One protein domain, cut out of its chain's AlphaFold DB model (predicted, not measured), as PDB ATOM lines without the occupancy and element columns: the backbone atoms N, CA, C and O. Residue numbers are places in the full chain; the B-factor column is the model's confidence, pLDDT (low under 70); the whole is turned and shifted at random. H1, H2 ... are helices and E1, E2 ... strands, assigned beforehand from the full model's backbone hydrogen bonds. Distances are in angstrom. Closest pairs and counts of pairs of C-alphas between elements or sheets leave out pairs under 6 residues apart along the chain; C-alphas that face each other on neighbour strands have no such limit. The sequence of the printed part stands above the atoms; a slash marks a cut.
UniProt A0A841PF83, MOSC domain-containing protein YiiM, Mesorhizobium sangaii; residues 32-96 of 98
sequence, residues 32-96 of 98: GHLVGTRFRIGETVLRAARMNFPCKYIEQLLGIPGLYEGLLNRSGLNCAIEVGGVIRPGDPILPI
ATOM      1  N   GLY A  32      53.794  11.573   3.977       89.12
ATOM      2  CA  GLY A  32      54.164  10.181   4.246       89.12
ATOM      3  C   GLY A  32      55.399  10.041   5.144       89.12
ATOM      4  O   GLY A  32      55.455   9.112   5.940       89.12
ATOM      5  N   HIS A  33      56.346  10.985   5.082       90.94
ATOM      6  CA  HIS A  33      57.559  10.970   5.912       90.94
ATOM      7  C   HIS A  33      57.296  11.409   7.358       90.94
ATOM      8  O   HIS A  33      58.141  11.207   8.223       90.94
ATOM      9  N   LEU A  34      56.139  12.019   7.632       92.81
ATOM     10  CA  LEU A  34      55.759  12.436   8.980       92.81
ATOM     11  C   LEU A  34      55.082  11.303   9.766       92.81
ATOM     12  O   LEU A  34      54.894  11.420  10.971       92.81
ATOM     13  N   VAL A  35      54.681  10.206   9.115       94.00
ATOM     14  CA  VAL A  35      54.000   9.098   9.801       94.00
ATOM     15  C   VAL A  35      54.912   8.510  10.883       94.00
ATOM     16  O   VAL A  35      56.029   8.089  10.607       94.00
ATOM     17  N   GLY A  36      54.412   8.459  12.117       94.62
ATOM     18  CA  GLY A  36      55.133   7.964  13.290       94.62
ATOM     19  C   GLY A  36      55.993   9.010  14.007       94.62
ATOM     20  O   GLY A  36      56.458   8.736  15.118       94.62
ATOM     21  N   THR A  37      56.167  10.206  13.438       95.38
ATOM     22  CA  THR A  37      57.053  11.252  13.973       95.38
ATOM     23  C   THR A  37      56.278  12.407  14.612       95.38
ATOM     24  O   THR A  37      55.056  12.548  14.442       95.38
ATOM     25  N   ARG A  38      56.992  13.233  15.388       97.31
ATOM     26  CA  ARG A  38      56.510  14.534  15.865       97.31
ATOM     27  C   ARG A  38      57.002  15.662  14.983       97.31
ATOM     28  O   ARG A  38      58.152  15.685  14.542       97.31
ATOM     29  N   PHE A  39      56.144  16.653  14.818       96.88
ATOM     30  CA  PHE A  39      56.476  17.905  14.163       96.88
ATOM     31  C   PHE A  39      55.741  19.063  14.834       96.88
ATOM     32  O   PHE A  39      54.680  18.900  15.443       96.88
ATOM     33  N   ARG A  40      56.326  20.250  14.717       97.31
ATOM     34  CA  ARG A  40      55.777  21.511  15.198       97.31
ATOM     35  C   ARG A  40      55.125  22.270  14.051       97.31
ATOM     36  O   ARG A  40      55.676  22.305  12.950       97.31
ATOM     37  N   ILE A  41      54.003  22.921  14.347       97.38
ATOM     38  CA  ILE A  41      53.396  23.969  13.518       97.38
ATOM     39  C   ILE A  41      52.959  25.095  14.449       97.38
ATOM     40  O   ILE A  41      52.180  24.850  15.372       97.38
ATOM     41  N   GLY A  42      53.466  26.308  14.229       96.88
ATOM     42  CA  GLY A  42      53.229  27.428  15.138       96.88
ATOM     43  C   GLY A  42      53.640  27.066  16.570       96.88
ATOM     44  O   GLY A  42      54.777  26.654  16.818       96.88
ATOM     45  N   GLU A  43      52.692  27.167  17.499       97.31
ATOM     46  CA  GLU A  43      52.868  26.820  18.918       97.31
ATOM     47  C   GLU A  43      52.517  25.352  19.238       97.31
ATOM     48  O   GLU A  43      52.679  24.903  20.369       97.31
ATOM     49  N   THR A  44      52.028  24.592  18.256       98.31
ATOM     50  CA  THR A  44      51.441  23.261  18.461       98.31
ATOM     51  C   THR A  44      52.449  22.158  18.143       98.31
ATOM     52  O   THR A  44      53.156  22.228  17.134       98.31
ATOM     53  N   VAL A  45      52.466  21.095  18.955       97.88
ATOM     54  CA  VAL A  45      53.204  19.854  18.668       97.88
ATOM     55  C   VAL A  45      52.219  18.747  18.331       97.88
ATOM     56  O   VAL A  45      51.340  18.405  19.126       97.88
ATOM     57  N   LEU A  46      52.383  18.183  17.137       97.81
ATOM     58  CA  LEU A  46      51.539  17.126  16.606       97.81
ATOM     59  C   LEU A  46      52.352  15.846  16.422       97.81
ATOM     60  O   LEU A  46      53.458  15.874  15.881       97.81
ATOM     61  N   ARG A  47      51.767  14.710  16.805       97.38
ATOM     62  CA  ARG A  47      52.262  13.372  16.462       97.38
ATOM     63  C   ARG A  47      51.425  12.803  15.329       97.38
ATOM     64  O   ARG A  47      50.228  12.576  15.509       97.38
ATOM     65  N   ALA A  48      52.027  12.543  14.172       96.31
ATOM     66  CA  ALA A  48      51.316  11.918  13.058       96.31
ATOM     67  C   ALA A  48      51.171  10.415  13.297       96.31
ATOM     68  O   ALA A  48      52.133   9.657  13.230       96.31
ATOM     69  N   ALA A  49      49.947   9.973  13.576       94.25
ATOM     70  CA  ALA A  49      49.673   8.586  13.925       94.25
ATOM     71  C   ALA A  49      49.638   7.682  12.686       94.25
ATOM     72  O   ALA A  49      50.234   6.610  12.678       94.25
ATOM     73  N   ARG A  50      48.915   8.099  11.639       93.69
ATOM     74  CA  ARG A  50      48.739   7.315  10.406       93.69
ATOM     75  C   ARG A  50      48.319   8.182   9.226       93.69
ATOM     76  O   ARG A  50      47.798   9.283   9.411       93.69
ATOM     77  N   MET A  51      48.447   7.624   8.024       93.12
ATOM     78  CA  MET A  51      47.760   8.147   6.843       93.12
ATOM     79  C   MET A  51      46.249   8.141   7.070       93.12
ATOM     80  O   MET A  51      45.681   7.172   7.585       93.12
ATOM     81  N   ASN A  52      45.585   9.220   6.672       92.25
ATOM     82  CA  ASN A  52      44.137   9.231   6.636       92.25
ATOM     83  C   ASN A  52      43.650   8.361   5.469       92.25
ATOM     84  O   ASN A  52      44.151   8.473   4.351       92.25
ATOM     85  N   PHE A  53      42.601   7.574   5.703       89.25
ATOM     86  CA  PHE A  53      41.892   6.849   4.653       89.25
ATOM     87  C   PHE A  53      40.586   7.581   4.279       89.25
ATOM     88  O   PHE A  53      39.870   8.013   5.190       89.25
ATOM     89  N   PRO A  54      40.279   7.805   2.988       89.69
ATOM     90  CA  PRO A  54      39.025   8.440   2.586       89.69
ATOM     91  C   PRO A  54      37.840   7.491   2.815       89.69
ATOM     92  O   PRO A  54      37.994   6.273   2.802       89.69
ATOM     93  N   CYS A  55      36.638   8.033   2.986       88.50
ATOM     94  CA  CYS A  55      35.400   7.254   3.000       88.50
ATOM     95  C   CYS A  55      34.599   7.521   1.720       88.50
ATOM     96  O   CYS A  55      34.670   8.617   1.170       88.50
ATOM     97  N   LYS A  56      33.793   6.554   1.256       89.62
ATOM     98  CA  LYS A  56      32.922   6.747   0.075       89.62
ATOM     99  C   LYS A  56      31.949   7.922   0.221       89.62
ATOM    100  O   LYS A  56      31.532   8.504  -0.772       89.62
ATOM    101  N   TYR A  57      31.629   8.300   1.455       90.62
ATOM    102  CA  TYR A  57      30.754   9.429   1.740       90.62
ATOM    103  C   TYR A  57      31.284  10.762   1.182       90.62
ATOM    104  O   TYR A  57      30.479  11.578   0.756       90.62
ATOM    105  N   ILE A  58      32.604  10.989   1.109       89.81
ATOM    106  CA  ILE A  58      33.135  12.261   0.579       89.81
ATOM    107  C   ILE A  58      32.860  12.439  -0.919       89.81
ATOM    108  O   ILE A  58      32.585  13.544  -1.376       89.81
ATOM    109  N   GLU A  59      32.883  11.341  -1.673       91.88
ATOM    110  CA  GLU A  59      32.529  11.321  -3.091       91.88
ATOM    111  C   GLU A  59      31.051  11.659  -3.295       91.88
ATOM    112  O   GLU A  59      30.721  12.475  -4.151       91.88
ATOM    113  N   GLN A  60      30.174  11.102  -2.456       91.69
ATOM    114  CA  GLN A  60      28.743  11.406  -2.480       91.69
ATOM    115  C   GLN A  60      28.457  12.850  -2.055       91.69
ATOM    116  O   GLN A  60      27.643  13.519  -2.680       91.69
ATOM    117  N   LEU A  61      29.142  13.330  -1.014       90.44
ATOM    118  CA  LEU A  61      28.977  14.677  -0.473       90.44
ATOM    119  C   LEU A  61      29.352  15.757  -1.494       90.44
ATOM    120  O   LEU A  61      28.660  16.763  -1.587       90.44
ATOM    121  N   LEU A  62      30.439  15.548  -2.241       90.81
ATOM    122  CA  LEU A  62      30.927  16.511  -3.231       90.81
ATOM    123  C   LEU A  62      30.381  16.254  -4.643       90.81
ATOM    124  O   LEU A  62      30.562  17.088  -5.525       90.81
ATOM    125  N   GLY A  63      29.725  15.113  -4.872       91.31
ATOM    126  CA  GLY A  63      29.195  14.739  -6.183       91.31
ATOM    127  C   GLY A  63      30.281  14.570  -7.251       91.31
ATOM    128  O   GLY A  63      30.029  14.854  -8.418       91.31
ATOM    129  N   ILE A  64      31.490  14.142  -6.863       91.31
ATOM    130  CA  ILE A  64      32.650  13.990  -7.760       91.31
ATOM    131  C   ILE A  64      32.936  12.494  -7.960       91.31
ATOM    132  O   ILE A  64      33.589  11.891  -7.105       91.31
ATOM    133  N   PRO A  65      32.499  11.880  -9.076       90.69
ATOM    134  CA  PRO A  65      32.720  10.458  -9.328       90.69
ATOM    135  C   PRO A  65      34.204  10.083  -9.303       90.69
ATOM    136  O   PRO A  65      35.036  10.773  -9.894       90.69
ATOM    137  N   GLY A  66      34.541   8.981  -8.632       89.88
ATOM    138  CA  GLY A  66      35.918   8.485  -8.529       89.88
ATOM    139  C   GLY A  66      36.801   9.243  -7.531       89.88
ATOM    140  O   GLY A  66      37.980   8.907  -7.387       89.88
ATOM    141  N   LEU A  67      36.259  10.229  -6.808       90.38
ATOM    142  CA  LEU A  67      36.998  10.968  -5.785       90.38
ATOM    143  C   LEU A  67      37.509  10.056  -4.670       90.38
ATOM    144  O   LEU A  67      38.637  10.237  -4.214       90.38
ATOM    145  N   TYR A  68      36.724   9.064  -4.246       90.50
ATOM    146  CA  TYR A  68      37.161   8.112  -3.228       90.50
ATOM    147  C   TYR A  68      38.464   7.415  -3.644       90.50
ATOM    148  O   TYR A  68      39.422   7.381  -2.870       90.50
ATOM    149  N   GLU A  69      38.525   6.909  -4.879       90.12
ATOM    150  CA  GLU A  69      39.709   6.223  -5.401       90.12
ATOM    151  C   GLU A  69      40.874   7.181  -5.671       90.12
ATOM    152  O   GLU A  69      42.029   6.839  -5.411       90.12
ATOM    153  N   GLY A  70      40.576   8.395  -6.143       88.44
ATOM    154  CA  GLY A  70      41.565   9.446  -6.370       88.44
ATOM    155  C   GLY A  70      42.251   9.931  -5.089       88.44
ATOM    156  O   GLY A  70      43.406  10.360  -5.126       88.44
ATOM    157  N   LEU A  71      41.567   9.831  -3.945       88.19
ATOM    158  CA  LEU A  71      42.076  10.235  -2.633       88.19
ATOM    159  C   LEU A  71      42.815   9.121  -1.874       88.19
ATOM    160  O   LEU A  71      43.387   9.391  -0.807       88.19
ATOM    161  N   LEU A  72      42.834   7.885  -2.385       86.81
ATOM    162  CA  LEU A  72      43.593   6.790  -1.773       86.81
ATOM    163  C   LEU A  72      45.076   7.176  -1.672       86.81
ATOM    164  O   LEU A  72      45.672   7.669  -2.625       86.81
ATOM    165  N   ASN A  73      45.662   6.988  -0.486       83.12
ATOM    166  CA  ASN A  73      47.030   7.407  -0.137       83.12
ATOM    167  C   ASN A  73      47.309   8.925  -0.228       83.12
ATOM    168  O   ASN A  73      48.443   9.350  -0.023       83.12
ATOM    169  N   ARG A  74      46.291   9.756  -0.496       85.25
ATOM    170  CA  ARG A  74      46.405  11.217  -0.687       85.25
ATOM    171  C   ARG A  74      45.471  12.028   0.206       85.25
ATOM    172  O   ARG A  74      45.338  13.233   0.040       85.25
ATOM    173  N   SER A  75      44.839  11.382   1.181       88.88
ATOM    174  CA  SER A  75      43.847  12.017   2.056       88.88
ATOM    175  C   SER A  75      44.435  12.742   3.274       88.88
ATOM    176  O   SER A  75      43.678  13.176   4.140       88.88
ATOM    177  N   GLY A  76      45.760  12.864   3.375       92.69
ATOM    178  CA  GLY A  76      46.437  13.539   4.484       92.69
ATOM    179  C   GLY A  76      46.780  12.622   5.661       92.69
ATOM    180  O   GLY A  76      46.952  11.414   5.486       92.69
ATOM    181  N   LEU A  77      46.892  13.204   6.858       95.00
ATOM    182  CA  LEU A  77      47.309  12.529   8.093       95.00
ATOM    183  C   LEU A  77      46.248  12.660   9.182       95.00
ATOM    184  O   LEU A  77      45.559  13.674   9.269       95.00
ATOM    185  N   ASN A  78      46.192  11.652  10.051       95.94
ATOM    186  CA  ASN A  78      45.554  11.771  11.354       95.94
ATOM    187  C   ASN A  78      46.639  12.008  12.401       95.94
ATOM    188  O   ASN A  78      47.547  11.184  12.544       95.94
ATOM    189  N   CYS A  79      46.521  13.108  13.137       96.94
ATOM    190  CA  CYS A  79      47.484  13.493  14.158       96.94
ATOM    191  C   CYS A  79      46.844  13.537  15.542       96.94
ATOM    192  O   CYS A  79      45.676  13.897  15.682       96.94
ATOM    193  N   ALA A  80      47.633  13.203  16.558       97.31
ATOM    194  CA  ALA A  80      47.333  13.532  17.940       97.31
ATOM    195  C   ALA A  80      47.956  14.892  18.281       97.31
ATOM    196  O   ALA A  80      49.068  15.194  17.839       97.31
ATOM    197  N   ILE A  81      47.238  15.695  19.063       97.69
ATOM    198  CA  ILE A  81      47.751  16.945  19.624       97.69
ATOM    199  C   ILE A  81      48.458  16.581  20.930       97.69
ATOM    200  O   ILE A  81      47.800  16.167  21.879       97.69
ATOM    201  N   GLU A  82      49.785  16.690  20.965       97.38
ATOM    202  CA  GLU A  82      50.568  16.445  22.186       97.38
ATOM    203  C   GLU A  82      50.759  17.737  22.991       97.38
ATOM    204  O   GLU A  82      50.694  17.719  24.217       97.38
ATOM    205  N   VAL A  83      50.938  18.867  22.298       98.06
ATOM    206  CA  VAL A  83      50.953  20.210  22.894       98.06
ATOM    207  C   VAL A  83      50.022  21.095  22.080       98.06
ATOM    208  O   VAL A  83      50.214  21.231  20.872       98.06
ATOM    209  N   GLY A  84      49.002  21.659  22.727       97.81
ATOM    210  CA  GLY A  84      48.063  22.592  22.103       97.81
ATOM    211  C   GLY A  84      48.625  24.011  22.009       97.81
ATOM    212  O   GLY A  84      49.498  24.390  22.783       97.81
ATOM    213  N   GLY A  85      48.094  24.802  21.079       97.38
ATOM    214  CA  GLY A  85      48.491  26.192  20.878       97.38
ATOM    215  C   GLY A  85      47.814  26.796  19.653       97.38
ATOM    216  O   GLY A  85      46.869  26.223  19.102       97.38
ATOM    217  N   VAL A  86      48.299  27.959  19.221       97.94
ATOM    218  CA  VAL A  86      47.795  28.624  18.017       97.94
ATOM    219  C   VAL A  86      48.589  28.189  16.779       97.94
ATOM    220  O   VAL A  86      49.819  28.133  16.792       97.94
ATOM    221  N   ILE A  87      47.860  27.912  15.695       97.56
ATOM    222  CA  ILE A  87      48.391  27.724  14.339       97.56
ATOM    223  C   ILE A  87      47.841  28.844  13.456       97.56
ATOM    224  O   ILE A  87      46.644  29.142  13.502       97.56
ATOM    225  N   ARG A  88      48.698  29.456  12.639       97.12
ATOM    226  CA  ARG A  88      48.341  30.506  11.678       97.12
ATOM    227  C   ARG A  88      48.693  30.091  10.246       97.12
ATOM    228  O   ARG A  88      49.626  29.313  10.033       97.12
ATOM    229  N   PRO A  89      47.970  30.605   9.232       95.94
ATOM    230  CA  PRO A  89      48.369  30.422   7.842       95.94
ATOM    231  C   PRO A  89      49.812  30.887   7.615       95.94
ATOM    232  O   PRO A  89      50.175  31.996   7.993       95.94
ATOM    233  N   GLY A  90      50.615  30.035   6.978       95.44
ATOM    234  CA  GLY A  90      52.029  30.305   6.710       95.44
ATOM    235  C   GLY A  90      53.000  29.736   7.746       95.44
ATOM    236  O   GLY A  90      54.197  29.716   7.467       95.44
ATOM    237  N   ASP A  91      52.519  29.220   8.882       97.00
ATOM    238  CA  ASP A  91      53.395  28.568   9.858       97.00
ATOM    239  C   ASP A  91      54.116  27.359   9.230       97.00
ATOM    240  O   ASP A  91      53.475  26.512   8.590       97.00
ATOM    241  N   PRO A  92      55.447  27.248   9.400       95.50
ATOM    242  CA  PRO A  92      56.208  26.157   8.818       95.50
ATOM    243  C   PRO A  92      55.941  24.844   9.556       95.50
ATOM    244  O   PRO A  92      55.711  24.816  10.766       95.50
ATOM    245  N   ILE A  93      56.043  23.741   8.815       95.88
ATOM    246  CA  ILE A  93      56.004  22.385   9.367       95.88
ATOM    247  C   ILE A  93      57.437  21.946   9.622       95.88
ATOM    248  O   ILE A  93      58.200  21.739   8.680       95.88
ATOM    249  N   LEU A  94      57.795  21.822  10.897       94.88
ATOM    250  CA  LEU A  94      59.161  21.542  11.326       94.88
ATOM    251  C   LEU A  94      59.202  20.209  12.082       94.88
ATOM    252  O   LEU A  94      58.596  20.124  13.150       94.88
ATOM    253  N   PRO A  95      59.884  19.169  11.572       92.31
ATOM    254  CA  PRO A  95      60.132  17.948  12.334       92.31
ATOM    255  C   PRO A  95      60.811  18.265  13.673       92.31
ATOM    256  O   PRO A  95      61.668  19.146  13.737       92.31
ATOM    257  N   ILE A  96      60.399  17.575  14.736       91.19
ATOM    258  CA  ILE A  96      61.016  17.680  16.072       91.19
ATOM    259  C   ILE A  96      61.816  16.416  16.375       91.19
ATOM    260  O   ILE A  96      62.888  16.493  16.964       91.19
TER     261      ILE A  96
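Overview. This is residues 32 to 96 of the 98 residues of the protein "MOSC domain-containing protein YiiM" of Mesorhizobium sangaii (UniProt A0A841PF83). A strongly twisted sheet of four strands forms one end of an elongated model, and a small helical head of H1 and H2 forms the other. Two links, residues 52 to 55 going out from E2 and residues 71 to 76 coming back to E3, form the neck between them. The 65 printed residues hold two named helices and four named strands, along the chain E1, E2, H1, H2, E3, E4; the sheet's order is E3, E2, E1, E4, antiparallel throughout, and the class is mixed, helices and strands. The whole is loose, with a radius of gyration of the C-alphas of 14.2 A and spans of 38 by 23 by 16 A.

Along the chain. E2, residues 44 to 51, is the longest strand at 19.4 A. E3, residues 77 to 83, is 17.1 A long. E1, residues 38 to 41, begins at C-alpha 38 (56.510, 14.534, 15.865). E4, residues 93 to 95, ends at C-alpha 95 (60.132, 17.948, 12.334). H1, residues 56 to 62, begins at C-alpha 56 (32.922, 6.747, 0.075) and is 10.5 A long. H2 is residues 67 to 70.

Arrangement. E3 and E2 are antiparallel at 151 degrees, with N 80 and O 47 2.9 A apart. E1 and E2 form a hairpin at 127 degrees, with N 46 and O 39 2.9 A apart. Edge strand E4 is antiparallel to E1, with N 40 and O 94 2.8 A apart. H1 and H2 touch, the closest C-alphas being those of Glu 59 and Leu 67, 5.2 A apart. Neither helix is on the sheet. In H1 every O i to N i+4 pair is within hydrogen-bond range; H2 is too short for such a pair.

Size, cuts and confidence. The C-alphas farthest apart, of Gly 63 and Ile 96, are 38.9 A apart. The printed part has no cut, no link is long, and no printed residue is under pLDDT 70.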